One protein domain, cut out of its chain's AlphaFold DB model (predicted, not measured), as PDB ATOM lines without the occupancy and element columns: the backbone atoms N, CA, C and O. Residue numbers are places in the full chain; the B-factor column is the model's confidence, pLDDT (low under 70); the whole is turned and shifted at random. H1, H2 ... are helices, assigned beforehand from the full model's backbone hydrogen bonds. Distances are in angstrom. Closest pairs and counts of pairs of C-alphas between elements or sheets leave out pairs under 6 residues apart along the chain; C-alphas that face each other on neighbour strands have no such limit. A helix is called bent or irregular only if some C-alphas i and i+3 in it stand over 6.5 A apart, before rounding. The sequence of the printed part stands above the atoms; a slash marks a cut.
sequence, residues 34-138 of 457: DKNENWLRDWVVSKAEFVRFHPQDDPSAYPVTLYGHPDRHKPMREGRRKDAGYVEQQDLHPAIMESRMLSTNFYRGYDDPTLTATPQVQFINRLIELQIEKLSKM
ATOM      1  N   ASP A  34     152.897 171.831 167.768       56.88
ATOM      2  CA  ASP A  34     152.890 170.614 168.573       56.88
ATOM      3  C   ASP A  34     151.612 170.460 169.419       56.88
ATOM      4  O   ASP A  34     151.413 169.404 170.015       56.88
ATOM      5  N   LYS A  35     150.707 171.457 169.447       57.53
ATOM      6  CA  LYS A  35     149.491 171.421 170.293       57.53
ATOM      7  C   LYS A  35     148.154 171.326 169.569       57.53
ATOM      8  O   LYS A  35     147.135 171.162 170.235       57.53
ATOM      9  N   ASN A  36     148.111 171.434 168.244       58.09
ATOM     10  CA  ASN A  36     146.835 171.403 167.530       58.09
ATOM     11  C   ASN A  36     146.957 170.678 166.186       58.09
ATOM     12  O   ASN A  36     147.244 171.298 165.176       58.09
ATOM     13  N   GLU A  37     146.740 169.365 166.126       58.19
ATOM     14  CA  GLU A  37     146.851 168.628 164.851       58.19
ATOM     15  C   GLU A  37     145.935 169.187 163.741       58.19
ATOM     16  O   GLU A  37     146.255 169.062 162.558       58.19
ATOM     17  N   ASN A  38     144.874 169.914 164.112       64.81
ATOM     18  CA  ASN A  38     143.973 170.581 163.177       64.81
ATOM     19  C   ASN A  38     144.550 171.865 162.556       64.81
ATOM     20  O   ASN A  38     144.088 172.253 161.493       64.81
ATOM     21  N   TRP A  39     145.583 172.515 163.119       66.38
ATOM     22  CA  TRP A  39     146.089 173.774 162.536       66.38
ATOM     23  C   TRP A  39     146.690 173.550 161.146       66.38
ATOM     24  O   TRP A  39     146.516 174.388 160.268       66.38
ATOM     25  N   LEU A  40     147.397 172.430 160.932       63.72
ATOM     26  CA  LEU A  40     147.986 172.121 159.628       63.72
ATOM     27  C   LEU A  40     146.869 171.843 158.630       63.72
ATOM     28  O   LEU A  40     146.952 172.286 157.494       63.72
ATOM     29  N   ARG A  41     145.812 171.167 159.078       66.88
ATOM     30  CA  ARG A  41     144.618 170.921 158.285       66.88
ATOM     31  C   ARG A  41     143.927 172.219 157.888       66.88
ATOM     32  O   ARG A  41     143.816 172.491 156.700       66.88
ATOM     33  N   ASP A  42     143.552 173.044 158.855       69.88
ATOM     34  CA  ASP A  42     142.853 174.311 158.634       69.88
ATOM     35  C   ASP A  42     143.701 175.273 157.789       69.88
ATOM     36  O   ASP A  42     143.202 175.974 156.905       69.88
ATOM     37  N   TRP A  43     145.019 175.277 158.003       67.25
ATOM     38  CA  TRP A  43     145.949 176.070 157.211       67.25
ATOM     39  C   TRP A  43     146.057 175.552 155.777       67.25
ATOM     40  O   TRP A  43     145.940 176.330 154.841       67.25
ATOM     41  N   VAL A  44     146.245 174.249 155.575       67.38
ATOM     42  CA  VAL A  44     146.376 173.667 154.236       67.38
ATOM     43  C   VAL A  44     145.071 173.828 153.440       67.38
ATOM     44  O   VAL A  44     145.114 174.256 152.287       67.38
ATOM     45  N   VAL A  45     143.914 173.602 154.070       72.00
ATOM     46  CA  VAL A  45     142.590 173.821 153.465       72.00
ATOM     47  C   VAL A  45     142.369 175.299 153.128       72.00
ATOM     48  O   VAL A  45     141.951 175.611 152.019       72.00
ATOM     49  N   SER A  46     142.721 176.231 154.024       74.12
ATOM     50  CA  SER A  46     142.581 177.677 153.762       74.12
ATOM     51  C   SER A  46     143.566 178.236 152.727       74.12
ATOM     52  O   SER A  46     143.434 179.389 152.310       74.12
ATOM     53  N   LYS A  47     144.569 177.451 152.318       77.19
ATOM     54  CA  LYS A  47     145.555 177.828 151.296       77.19
ATOM     55  C   LYS A  47     145.308 177.184 149.939       77.19
ATOM     56  O   LYS A  47     146.011 177.549 148.998       77.19
ATOM     57  N   ALA A  48     144.342 176.276 149.824       86.94
ATOM     58  CA  ALA A  48     143.924 175.752 148.536       86.94
ATOM     59  C   ALA A  48     143.368 176.897 147.677       86.94
ATOM     60  O   ALA A  48     142.420 177.575 148.061       86.94
ATOM     61  N   GLU A  49     143.989 177.147 146.525       90.94
ATOM     62  CA  GLU A  49     143.604 178.289 145.687       90.94
ATOM     63  C   GLU A  49     142.338 178.037 144.858       90.94
ATOM     64  O   GLU A  49     141.703 178.988 144.409       90.94
ATOM     65  N   PHE A  50     141.990 176.767 144.629       92.44
ATOM     66  CA  PHE A  50     140.902 176.374 143.733       92.44
ATOM     67  C   PHE A  50     140.017 175.270 144.319       92.44
ATOM     68  O   PHE A  50     138.801 175.430 144.394       92.44
ATOM     69  N   VAL A  51     140.618 174.152 144.736       91.06
ATOM     70  CA  VAL A  51     139.866 173.001 145.251       91.06
ATOM     71  C   VAL A  51     139.296 173.285 146.637       91.06
ATOM     72  O   VAL A  51     139.930 173.933 147.471       91.06
ATOM     73  N   ARG A  52     138.112 172.746 146.905       90.50
ATOM     74  CA  ARG A  52     137.484 172.754 148.225       90.50
ATOM     75  C   ARG A  52     137.620 171.381 148.858       90.50
ATOM     76  O   ARG A  52     137.213 170.389 148.257       90.50
ATOM     77  N   PHE A  53     138.169 171.353 150.066       87.19
ATOM     78  CA  PHE A  53     138.271 170.152 150.885       87.19
ATOM     79  C   PHE A  53     137.096 170.072 151.856       87.19
ATOM     80  O   PHE A  53     136.636 171.094 152.372       87.19
ATOM     81  N   HIS A  54     136.648 168.857 152.147       87.06
ATOM     82  CA  HIS A  54     135.690 168.601 153.203       87.06
ATOM     83  C   HIS A  54     136.369 168.858 154.559       87.06
ATOM     84  O   HIS A  54     137.539 168.502 154.731       87.06
ATOM     85  N   PRO A  55     135.671 169.409 155.571       83.25
ATOM     86  CA  PRO A  55     136.262 169.640 156.890       83.25
ATOM     87  C   PRO A  55     136.799 168.376 157.567       83.25
ATOM     88  O   PRO A  55     137.574 168.490 158.509       83.25
ATOM     89  N   GLN A  56     136.383 167.184 157.117       81.69
ATOM     90  CA  GLN A  56     136.869 165.889 157.610       81.69
ATOM     91  C   GLN A  56     137.985 165.251 156.759       81.69
ATOM     92  O   GLN A  56     138.484 164.189 157.129       81.69
ATOM     93  N   ASP A  57     138.482 165.918 155.717       81.19
ATOM     94  CA  ASP A  57     139.630 165.421 154.953       81.19
ATOM     95  C   ASP A  57     140.945 165.470 155.734       81.19
ATOM     96  O   ASP A  57     141.167 166.383 156.532       81.19
ATOM     97  N   ASP A  58     141.836 164.511 155.474       78.94
ATOM     98  CA  ASP A  58     143.245 164.578 155.869       78.94
ATOM     99  C   ASP A  58     144.072 165.172 154.713       78.94
ATOM    100  O   ASP A  58     144.338 164.476 153.732       78.94
ATOM    101  N   PRO A  59     144.527 166.435 154.805       73.38
ATOM    102  CA  PRO A  59     145.291 167.072 153.741       73.38
ATOM    103  C   PRO A  59     146.617 166.373 153.414       73.38
ATOM    104  O   PRO A  59     147.152 166.557 152.320       73.38
ATOM    105  N   SER A  60     147.163 165.558 154.324       74.00
ATOM    106  CA  SER A  60     148.380 164.786 154.054       74.00
ATOM    107  C   SER A  60     148.151 163.590 153.121       74.00
ATOM    108  O   SER A  60     149.110 163.070 152.551       74.00
ATOM    109  N   ALA A  61     146.892 163.192 152.909       77.06
ATOM    110  CA  ALA A  61     146.513 162.146 151.964       77.06
ATOM    111  C   ALA A  61     146.479 162.630 150.501       77.06
ATOM    112  O   ALA A  61     146.354 161.812 149.588       77.06
ATOM    113  N   TYR A  62     146.596 163.942 150.268       78.06
ATOM    114  CA  TYR A  62     146.452 164.562 148.954       78.06
ATOM    115  C   TYR A  62     147.795 165.057 148.393       78.06
ATOM    116  O   TYR A  62     148.622 165.591 149.139       78.06
ATOM    117  N   PRO A  63     148.027 164.936 147.072       79.19
ATOM    118  CA  PRO A  63     149.244 165.438 146.453       79.19
ATOM    119  C   PRO A  63     149.308 166.968 146.519       79.19
ATOM    120  O   PRO A  63     148.305 167.667 146.367       79.19
ATOM    121  N   VAL A  64     150.524 167.500 146.700       80.38
ATOM    122  CA  VAL A  64     150.768 168.945 146.895       80.38
ATOM    123  C   VAL A  64     150.260 169.793 145.718       80.38
ATOM    124  O   VAL A  64     149.936 170.970 145.881       80.38
ATOM    125  N   THR A  65     150.160 169.197 144.530       82.69
ATOM    126  CA  THR A  65     149.654 169.833 143.309       82.69
ATOM    127  C   THR A  65     148.221 170.347 143.443       82.69
ATOM    128  O   THR A  65     147.933 171.407 142.890       82.69
ATOM    129  N   LEU A  66     147.356 169.676 144.215       86.06
ATOM    130  CA  LEU A  66     145.950 170.076 144.373       86.06
ATOM    131  C   LEU A  66     145.775 171.397 145.129       86.06
ATOM    132  O   LEU A  66     144.746 172.045 144.982       86.06
ATOM    133  N   TYR A  67     146.774 171.828 145.903       87.31
ATOM    134  CA  TYR A  67     146.715 173.103 146.626       87.31
ATOM    135  C   TYR A  67     147.015 174.317 145.740       87.31
ATOM    136  O   TYR A  67     146.734 175.448 146.133       87.31
ATOM    137  N   GLY A  68     147.601 174.102 144.559       88.75
ATOM    138  CA  GLY A  68     147.812 175.156 143.571       88.75
ATOM    139  C   GLY A  68     146.567 175.431 142.726       88.75
ATOM    140  O   GLY A  68     145.572 174.715 142.791       88.75
ATOM    141  N   HIS A  69     146.641 176.460 141.881       93.62
ATOM    142  CA  HIS A  69     145.604 176.709 140.879       93.62
ATOM    143  C   HIS A  69     145.844 175.848 139.623       93.62
ATOM    144  O   HIS A  69     146.958 175.894 139.084       93.62
ATOM    145  N   PRO A  70     144.834 175.121 139.111       92.56
ATOM    146  CA  PRO A  70     144.956 174.264 137.924       92.56
ATOM    147  C   PRO A  70     145.421 175.015 136.665       92.56
ATOM    148  O   PRO A  70     146.250 174.495 135.933       92.56
ATOM    149  N   ASP A  71     145.020 176.273 136.458       93.19
ATOM    150  CA  ASP A  71     145.485 177.102 135.321       93.19
ATOM    151  C   ASP A  71     147.011 177.324 135.270       93.19
ATOM    152  O   ASP A  71     147.556 177.731 134.245       93.19
ATOM    153  N   ARG A  72     147.719 177.079 136.378       92.06
ATOM    154  CA  ARG A  72     149.186 177.168 136.455       92.06
ATOM    155  C   ARG A  72     149.849 175.793 136.520       92.06
ATOM    156  O   ARG A  72     151.077 175.718 136.610       92.06
ATOM    157  N   HIS A  73     149.059 174.722 136.503       88.06
ATOM    158  CA  HIS A  73     149.561 173.363 136.492       88.06
ATOM    159  C   HIS A  73     150.303 173.101 135.182       88.06
ATOM    160  O   HIS A  73     149.827 173.414 134.092       88.06
ATOM    161  N   LYS A  74     151.493 172.519 135.299       82.56
ATOM    162  CA  LYS A  74     152.253 172.015 134.163       82.56
ATOM    163  C   LYS A  74     152.385 170.510 134.361       82.56
ATOM    164  O   LYS A  74     152.964 170.129 135.381       82.56
ATOM    165  N   PRO A  75     151.876 169.685 133.431       72.81
ATOM    166  CA  PRO A  75     152.097 168.248 133.478       72.81
ATOM    167  C   PRO A  75     153.601 167.978 133.539       72.81
ATOM    168  O   PRO A  75     154.372 168.608 132.800       72.81
ATOM    169  N   MET A  76     154.043 167.090 134.432       62.09
ATOM    170  CA  MET A  76     155.448 166.691 134.432       62.09
ATOM    171  C   MET A  76     155.711 165.862 133.171       62.09
ATOM    172  O   MET A  76     154.965 164.946 132.844       62.09
ATOM    173  N   ARG A  77     156.765 166.218 132.432       57.94
ATOM    174  CA  ARG A  77     157.171 165.536 131.189       57.94
ATOM    175  C   ARG A  77     158.127 164.361 131.435       57.94
ATOM    176  O   ARG A  77     158.730 163.861 130.486       57.94
ATOM    177  N   GLU A  78     158.354 163.964 132.686       47.44
ATOM    178  CA  GLU A  78     159.411 163.007 133.006       47.44
ATOM    179  C   GLU A  78     159.006 161.565 132.678       47.44
ATOM    180  O   GLU A  78     158.324 160.875 133.427       47.44
ATOM    181  N   GLY A  79     159.505 161.097 131.532       47.06
ATOM    182  CA  GLY A  79     159.496 159.692 131.146       47.06
ATOM    183  C   GLY A  79     158.164 159.221 130.568       47.06
ATOM    184  O   GLY A  79     157.084 159.609 130.997       47.06
ATOM    185  N   ARG A  80     158.249 158.344 129.564       48.22
ATOM    186  CA  ARG A  80     157.113 157.710 128.881       48.22
ATOM    187  C   ARG A  80     156.306 156.820 129.843       48.22
ATOM    188  O   ARG A  80     156.440 155.608 129.712       48.22
ATOM    189  N   ARG A  81     155.573 157.366 130.833       52.06
ATOM    190  CA  ARG A  81     154.458 156.688 131.545       52.06
ATOM    191  C   ARG A  81     153.811 157.422 132.731       52.06
ATOM    192  O   ARG A  81     152.676 157.071 133.013       52.06
ATOM    193  N   LYS A  82     154.468 158.315 133.486       44.59
ATOM    194  CA  LYS A  82     154.099 158.404 134.922       44.59
ATOM    195  C   LYS A  82     153.179 159.532 135.398       44.59
ATOM    196  O   LYS A  82     152.358 159.252 136.260       44.59
ATOM    197  N   ASP A  83     153.211 160.739 134.837       45.34
ATOM    198  CA  ASP A  83     152.750 161.887 135.650       45.34
ATOM    199  C   ASP A  83     151.625 162.734 135.066       45.34
ATOM    200  O   ASP A  83     151.415 163.879 135.480       45.34
ATOM    201  N   ALA A  84     150.873 162.206 134.108       41.09
ATOM    202  CA  ALA A  84     149.767 162.961 133.561       41.09
ATOM    203  C   ALA A  84     148.549 162.055 133.351       41.09
ATOM    204  O   ALA A  84     148.576 161.096 132.583       41.09
ATOM    205  N   GLY A  85     147.521 162.310 134.164       47.47
ATOM    206  CA  GLY A  85     146.248 161.587 134.164       47.47
ATOM    207  C   GLY A  85     146.268 160.202 134.816       47.47
ATOM    208  O   GLY A  85     145.218 159.754 135.272       47.47
ATOM    209  N   TYR A  86     147.435 159.565 134.918       44.44
ATOM    210  CA  TYR A  86     147.581 158.233 135.496       44.44
ATOM    211  C   TYR A  86     147.571 158.285 137.029       44.44
ATOM    212  O   TYR A  86     148.293 159.064 137.654       44.44
ATOM    213  N   VAL A  87     146.750 157.437 137.642       50.22
ATOM    214  CA  VAL A  87     146.877 157.099 139.058       50.22
ATOM    215  C   VAL A  87     148.132 156.243 139.180       50.22
ATOM    216  O   VAL A  87     148.202 155.183 138.564       50.22
ATOM    217  N   GLU A  88     149.163 156.702 139.901       48.03
ATOM    218  CA  GLU A  88     150.367 155.882 140.083       48.03
ATOM    219  C   GLU A  88     149.959 154.486 140.577       48.03
ATOM    220  O   GLU A  88     149.067 154.354 141.406       48.03
ATOM    221  N   GLN A  89     150.629 153.418 140.144       45.69
ATOM    222  CA  GLN A  89     150.315 152.064 140.631       45.69
ATOM    223  C   GLN A  89     150.396 151.963 142.174       45.69
ATOM    224  O   GLN A  89     149.768 151.108 142.791       45.69
ATOM    225  N   GLN A  90     151.141 152.873 142.816       46.34
ATOM    226  CA  GLN A  90     151.187 153.030 144.272       46.34
ATOM    227  C   GLN A  90     149.880 153.571 144.865       46.34
ATOM    228  O   GLN A  90     149.533 153.212 145.984       46.34
ATOM    229  N   ASP A  91     149.140 154.390 144.126       50.41
ATOM    230  CA  ASP A  91     147.819 154.892 144.498       50.41
ATOM    231  C   ASP A  91     146.708 153.832 144.360       50.41
ATOM    232  O   ASP A  91     145.627 154.015 144.923       50.41
ATOM    233  N   LEU A  92     146.986 152.712 143.679       52.97
ATOM    234  CA  LEU A  92     146.142 151.508 143.644       52.97
ATOM    235  C   LEU A  92     146.381 150.581 144.849       52.97
ATOM    236  O   LEU A  92     145.839 149.480 144.917       52.97
ATOM    237  N   HIS A  93     147.198 150.990 145.827       59.34
ATOM    238  CA  HIS A  93     147.329 150.225 147.063       59.34
ATOM    239  C   HIS A  93     145.958 150.150 147.766       59.34
ATOM    240  O   HIS A  93     145.351 151.203 147.988       59.34
ATOM    241  N   PRO A  94     145.491 148.967 148.214       60.72
ATOM    242  CA  PRO A  94     144.145 148.794 148.769       60.72
ATOM    243  C   PRO A  94     143.791 149.788 149.878       60.72
ATOM    244  O   PRO A  94     142.700 150.339 149.886       60.72
ATOM    245  N   ALA A  95     144.738 150.107 150.765       60.94
ATOM    246  CA  ALA A  95     144.532 151.099 151.826       60.94
ATOM    247  C   ALA A  95     144.308 152.540 151.310       60.94
ATOM    248  O   ALA A  95     143.595 153.323 151.933       60.94
ATOM    249  N   ILE A  96     144.918 152.911 150.179       62.88
ATOM    250  CA  ILE A  96     144.715 154.224 149.546       62.88
ATOM    251  C   ILE A  96     143.376 154.233 148.812       62.88
ATOM    252  O   ILE A  96     142.637 155.207 148.932       62.88
ATOM    253  N   MET A  97     143.030 153.145 148.119       64.12
ATOM    254  CA  MET A  97     141.710 152.975 147.510       64.12
ATOM    255  C   MET A  97     140.596 153.022 148.558       64.12
ATOM    256  O   MET A  97     139.636 153.761 148.383       64.12
ATOM    257  N   GLU A  98     140.749 152.320 149.680       66.50
ATOM    258  CA  GLU A  98     139.800 152.332 150.795       66.50
ATOM    259  C   GLU A  98     139.665 153.739 151.389       66.50
ATOM    260  O   GLU A  98     138.555 154.254 151.516       66.50
ATOM    261  N   SER A  99     140.783 154.421 151.657       66.56
ATOM    262  CA  SER A  99     140.775 155.815 152.114       66.56
ATOM    263  C   SER A  99     140.075 156.749 151.116       66.56
ATOM    264  O   SER A  99     139.296 157.611 151.525       66.56
ATOM    265  N   ARG A 100     140.270 156.546 149.807       65.94
ATOM    266  CA  ARG A 100     139.592 157.304 148.745       65.94
ATOM    267  C   ARG A 100     138.100 156.996 148.680       65.94
ATOM    268  O   ARG A 100     137.302 157.931 148.615       65.94
ATOM    269  N   MET A 101     137.705 155.727 148.732       68.06
ATOM    270  CA  MET A 101     136.299 155.319 148.749       68.06
ATOM    271  C   MET A 101     135.577 155.915 149.959       68.06
ATOM    272  O   MET A 101     134.502 156.492 149.803       68.06
ATOM    273  N   LEU A 102     136.204 155.866 151.138       70.38
ATOM    274  CA  LEU A 102     135.691 156.505 152.348       70.38
ATOM    275  C   LEU A 102     135.605 158.026 152.191       70.38
ATOM    276  O   LEU A 102     134.565 158.597 152.505       70.38
ATOM    277  N   SER A 103     136.636 158.675 151.636       69.00
ATOM    278  CA  SER A 103     136.608 160.125 151.396       69.00
ATOM    279  C   SER A 103     135.485 160.524 150.439       69.00
ATOM    280  O   SER A 103     134.791 161.502 150.681       69.00
ATOM    281  N   THR A 104     135.218 159.716 149.408       70.88
ATOM    282  CA  THR A 104     134.175 159.981 148.407       70.88
ATOM    283  C   THR A 104     132.781 160.019 149.036       70.88
ATOM    284  O   THR A 104     131.922 160.757 148.556       70.88
ATOM    285  N   ASN A 105     132.552 159.291 150.135       74.75
ATOM    286  CA  ASN A 105     131.275 159.335 150.850       74.75
ATOM    287  C   ASN A 105     130.980 160.722 151.441       74.75
ATOM    288  O   ASN A 105     129.817 161.122 151.444       74.75
ATOM    289  N   PHE A 106     132.003 161.486 151.844       75.69
ATOM    290  CA  PHE A 106     131.826 162.866 152.320       75.69
ATOM    291  C   PHE A 106     131.352 163.822 151.217       75.69
ATOM    292  O   PHE A 106     130.696 164.820 151.491       75.69
ATOM    293  N   TYR A 107     131.631 163.493 149.955       78.62
ATOM    294  CA  TYR A 107     131.319 164.320 148.787       78.62
ATOM    295  C   TYR A 107     130.017 163.920 148.077       78.62
ATOM    296  O   TYR A 107     129.721 164.414 146.992       78.62
ATOM    297  N   ARG A 108     129.209 163.031 148.674       73.44
ATOM    298  CA  ARG A 108     127.886 162.645 148.144       73.44
ATOM    299  C   ARG A 108     126.748 163.584 148.572       73.44
ATOM    300  O   ARG A 108     125.584 163.231 148.420       73.44
ATOM    301  N   GLY A 109     127.072 164.776 149.079       62.41
ATOM    302  CA  GLY A 109     126.102 165.845 149.341       62.41
ATOM    303  C   GLY A 109     125.215 165.661 150.577       62.41
ATOM    304  O   GLY A 109     124.230 166.384 150.703       62.41
ATOM    305  N   TYR A 110     125.533 164.726 151.481       65.50
ATOM    306  CA  TYR A 110     124.773 164.558 152.728       65.50
ATOM    307  C   TYR A 110     125.036 165.688 153.734       65.50
ATOM    308  O   TYR A 110     124.090 166.166 154.358       65.50
ATOM    309  N   ASP A 111     126.287 166.143 153.846       68.00
ATOM    310  CA  ASP A 111     126.696 167.113 154.873       68.00
ATOM    311  C   ASP A 111     126.866 168.544 154.330       68.00
ATOM    312  O   ASP A 111     126.563 169.511 155.029       68.00
ATOM    313  N   ASP A 112     127.299 168.701 153.073       76.25
ATOM    314  CA  ASP A 112     127.435 170.000 152.404       76.25
ATOM    315  C   ASP A 112     127.019 169.889 150.922       76.25
ATOM    316  O   ASP A 112     127.743 169.292 150.120       76.25
ATOM    317  N   PRO A 113     125.878 170.475 150.510       78.44
ATOM    318  CA  PRO A 113     125.408 170.407 149.125       78.44
ATOM    319  C   PRO A 113     126.311 171.170 148.143       78.44
ATOM    320  O   PRO A 113     126.155 171.033 146.931       78.44
ATOM    321  N   THR A 114     127.248 171.985 148.636       79.50
ATOM    322  CA  THR A 114     128.213 172.713 147.805       79.50
ATOM    323  C   THR A 114     129.444 171.876 147.446       79.50
ATOM    324  O   THR A 114     130.175 172.242 146.524       79.50
ATOM    325  N   LEU A 115     129.661 170.743 148.125       83.25
ATOM    326  CA  LEU A 115     130.747 169.799 147.867       83.25
ATOM    327  C   LEU A 115     130.243 168.626 147.021       83.25
ATOM    328  O   LEU A 115     129.999 167.529 147.512       83.25
ATOM    329  N   THR A 116     130.097 168.871 145.721       81.94
ATOM    330  CA  THR A 116     129.548 167.895 144.764       81.94
ATOM    331  C   THR A 116     130.589 166.941 144.172       81.94
ATOM    332  O   THR A 116     130.231 166.020 143.438       81.94
ATOM    333  N   ALA A 117     131.880 167.161 144.446       88.31
ATOM    334  CA  ALA A 117     132.983 166.384 143.888       88.31
ATOM    335  C   ALA A 117     134.218 166.407 144.797       88.31
ATOM    336  O   ALA A 117     134.467 167.401 145.480       88.31
ATOM    337  N   THR A 118     135.030 165.348 144.754       89.19
ATOM    338  CA  THR A 118     136.298 165.265 145.501       89.19
ATOM    339  C   THR A 118     137.314 166.319 145.023       89.19
ATOM    340  O   THR A 118     137.200 166.802 143.890       89.19
ATOM    341  N   PRO A 119     138.345 166.667 145.818       89.31
ATOM    342  CA  PRO A 119     139.335 167.678 145.439       89.31
ATOM    343  C   PRO A 119     140.059 167.342 144.128       89.31
ATOM    344  O   PRO A 119     140.297 168.226 143.306       89.31
ATOM    345  N   GLN A 120     140.355 166.059 143.890       87.81
ATOM    346  CA  GLN A 120     140.945 165.583 142.636       87.81
ATOM    347  C   GLN A 120     140.018 165.855 141.453       87.81
ATOM    348  O   GLN A 120     140.456 166.411 140.450       87.81
ATOM    349  N   VAL A 121     138.734 165.499 141.567       88.88
ATOM    350  CA  VAL A 121     137.760 165.691 140.484       88.88
ATOM    351  C   VAL A 121     137.537 167.177 140.212       88.88
ATOM    352  O   VAL A 121     137.512 167.572 139.052       88.88
ATOM    353  N   GLN A 122     137.461 168.025 141.245       92.12
ATOM    354  CA  GLN A 122     137.380 169.481 141.072       92.12
ATOM    355  C   GLN A 122     138.569 170.018 140.258       92.12
ATOM    356  O   GLN A 122     138.379 170.721 139.267       92.12
ATOM    357  N   PHE A 123     139.794 169.652 140.648       92.38
ATOM    358  CA  PHE A 123     141.016 170.088 139.968       92.38
ATOM    359  C   PHE A 123     141.075 169.598 138.515       92.38
ATOM    360  O   PHE A 123     141.360 170.375 137.604       92.38
ATOM    361  N   ILE A 124     140.776 168.316 138.293       91.12
ATOM    362  CA  ILE A 124     140.843 167.686 136.972       91.12
ATOM    363  C   ILE A 124     139.741 168.218 136.053       91.12
ATOM    364  O   ILE A 124     140.018 168.468 134.886       91.12
ATOM    365  N   ASN A 125     138.532 168.486 136.555       93.31
ATOM    366  CA  ASN A 125     137.468 169.106 135.759       93.31
ATOM    367  C   ASN A 125     137.901 170.465 135.201       93.31
ATOM    368  O   ASN A 125     137.667 170.751 134.029       93.31
ATOM    369  N   ARG A 126     138.617 171.270 135.993       94.94
ATOM    370  CA  ARG A 126     139.174 172.530 135.497       94.94
ATOM    371  C   ARG A 126     140.259 172.314 134.438       94.94
ATOM    372  O   ARG A 126     140.298 173.044 133.453       94.94
ATOM    373  N   LEU A 127     141.110 171.298 134.588       94.31
ATOM    374  CA  LEU A 127     142.065 170.934 133.534       94.31
ATOM    375  C   LEU A 127     141.366 170.452 132.254       94.31
ATOM    376  O   LEU A 127     141.818 170.786 131.162       94.31
ATOM    377  N   ILE A 128     140.250 169.728 132.373       94.81
ATOM    378  CA  ILE A 128     139.425 169.308 131.235       94.81
ATOM    379  C   ILE A 128     138.854 170.527 130.508       94.81
ATOM    380  O   ILE A 128     138.943 170.585 129.287       94.81
ATOM    381  N   GLU A 129     138.321 171.522 131.225       95.94
ATOM    382  CA  GLU A 129     137.838 172.771 130.617       95.94
ATOM    383  C   GLU A 129     138.935 173.480 129.814       95.94
ATOM    384  O   GLU A 129     138.716 173.848 128.658       95.94
ATOM    385  N   LEU A 130     140.128 173.627 130.404       95.44
ATOM    386  CA  LEU A 130     141.282 174.236 129.737       95.44
ATOM    387  C   LEU A 130     141.715 173.430 128.509       95.44
ATOM    388  O   LEU A 130     142.070 174.009 127.483       95.44
ATOM    389  N   GLN A 131     141.673 172.099 128.594       96.00
ATOM    390  CA  GLN A 131     142.006 171.235 127.470       96.00
ATOM    391  C   GLN A 131     140.966 171.358 126.350       96.00
ATOM    392  O   GLN A 131     141.351 171.495 125.196       96.00
ATOM    393  N   ILE A 132     139.667 171.381 126.664       97.06
ATOM    394  CA  ILE A 132     138.596 171.594 125.678       97.06
ATOM    395  C   ILE A 132     138.763 172.954 124.984       97.06
ATOM    396  O   ILE A 132     138.688 173.023 123.760       97.06
ATOM    397  N   GLU A 133     139.044 174.022 125.740       96.81
ATOM    398  CA  GLU A 133     139.292 175.359 125.185       96.81
ATOM    399  C   GLU A 133     140.529 175.386 124.272       96.81
ATOM    400  O   GLU A 133     140.520 176.006 123.209       96.81
ATOM    401  N   LYS A 134     141.605 174.708 124.681       96.00
ATOM    402  CA  LYS A 134     142.824 174.569 123.881       96.00
ATOM    403  C   LYS A 134     142.546 173.827 122.575       96.00
ATOM    404  O   LYS A 134     143.006 174.271 121.528       96.00
ATOM    405  N   LEU A 135     141.817 172.713 122.633       96.56
ATOM    406  CA  LEU A 135     141.498 171.893 121.463       96.56
ATOM    407  C   LEU A 135     140.573 172.629 120.491       96.56
ATOM    408  O   LEU A 135     140.826 172.609 119.293       96.56
ATOM    409  N   SER A 136     139.557 173.340 120.987       96.88
ATOM    410  CA  SER A 136     138.607 174.067 120.132       96.88
ATOM    411  C   SER A 136     139.222 175.254 119.385       96.88
ATOM    412  O   SER A 136     138.693 175.682 118.361       96.88
ATOM    413  N   LYS A 137     140.350 175.780 119.876       97.44
ATOM    414  CA  LYS A 137     141.111 176.879 119.258       97.44
ATOM    415  C   LYS A 137     142.344 176.408 118.483       97.44
ATOM    416  O   LYS A 137     143.101 177.243 117.991       97.44
ATOM    417  N   MET A 138     142.588 175.102 118.430       97.50
ATOM    418  CA  MET A 138     143.781 174.536 117.816       97.50
ATOM    419  C   MET A 138     143.721 174.673 116.293       97.50
ATOM    420  O   MET A 138     142.785 174.193 115.660       97.50
TER     421      MET A 138
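Overview. This is residues 34 to 138 of the 457 residues of an uncharacterized protein of Dentipellis fragilis (UniProt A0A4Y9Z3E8). Four helices are spaced out along a loosely wound chain: H1 lies at one end of the long axis, the long H4 reaches out at the other, and the one-turn H2 lies between them. H3 is set off to one side and runs crosswise to H4, with a wide loop leading into it from H2. Residues 77 to 82 of that loop stick out, and so do residues 131 to 138, of which 131 to 136 belong to H4. The printed part has 105 residues with four named helices, in the order H1, H2, H3, H4, and no named strand; the class is all helix, though under half of the residues, 46, are in named elements. The whole is only just compact, close to loose, with a radius of gyration of the C-alphas of 15.3 A, and it is elongated, spanning 50 by 29 by 28 A.

Arrangement. H1, residues 37 to 47, touches no helix. It is close to but not clearly touching H2, residues 64 to 67; their closest C-alphas are those of Lys 47 and Tyr 67, 6.7 A apart. H3, residues 94 to 106, touches no helix and is apart from H1 and H2. H4, residues 119 to 136, only just touches H2, with 3 pairs of C-alphas within 8 A and with residues 119 to 123 alone. The closest C-alphas of H2 and H4 are those of Leu 66 and Phe 123, 6.6 A apart. H4 is apart from H1 and from H3. In H4 every O i to N i+4 pair is within hydrogen-bond range, in H1 6 of 7 and in H3 8 of 9, while H2 is too short for such a pair.

Along the chain. H1 begins at C-alpha 37, at (146.851, 168.628, 164.851), and is 16.4 A from first to last C-alpha. It is neither bent nor irregular, but only just: C-alphas 37 and 40 are 6.4 A apart. H2, Val 64 to Tyr 67, measures 5.8 A. H3 begins at C-alpha 94, at (144.145, 148.794, 148.769), and measures 19.0 A. H4, the longest helix with 18 residues, measures 26.1 A and ends at C-alpha 136, at (138.607, 174.067, 120.132).

Size, cuts and confidence. The two C-alphas farthest apart are those of Lys 35 and Met 138, 52.9 A. The printed part has no cut. The three links are long: 16 residues from H1 to H2, 26 from H2 to H3 and 12 from H3 to H4. The mean pLDDT of the printed part is 75.0; residues 34 to 44, 76 to 101, 103 and 109 to 111 are under 70.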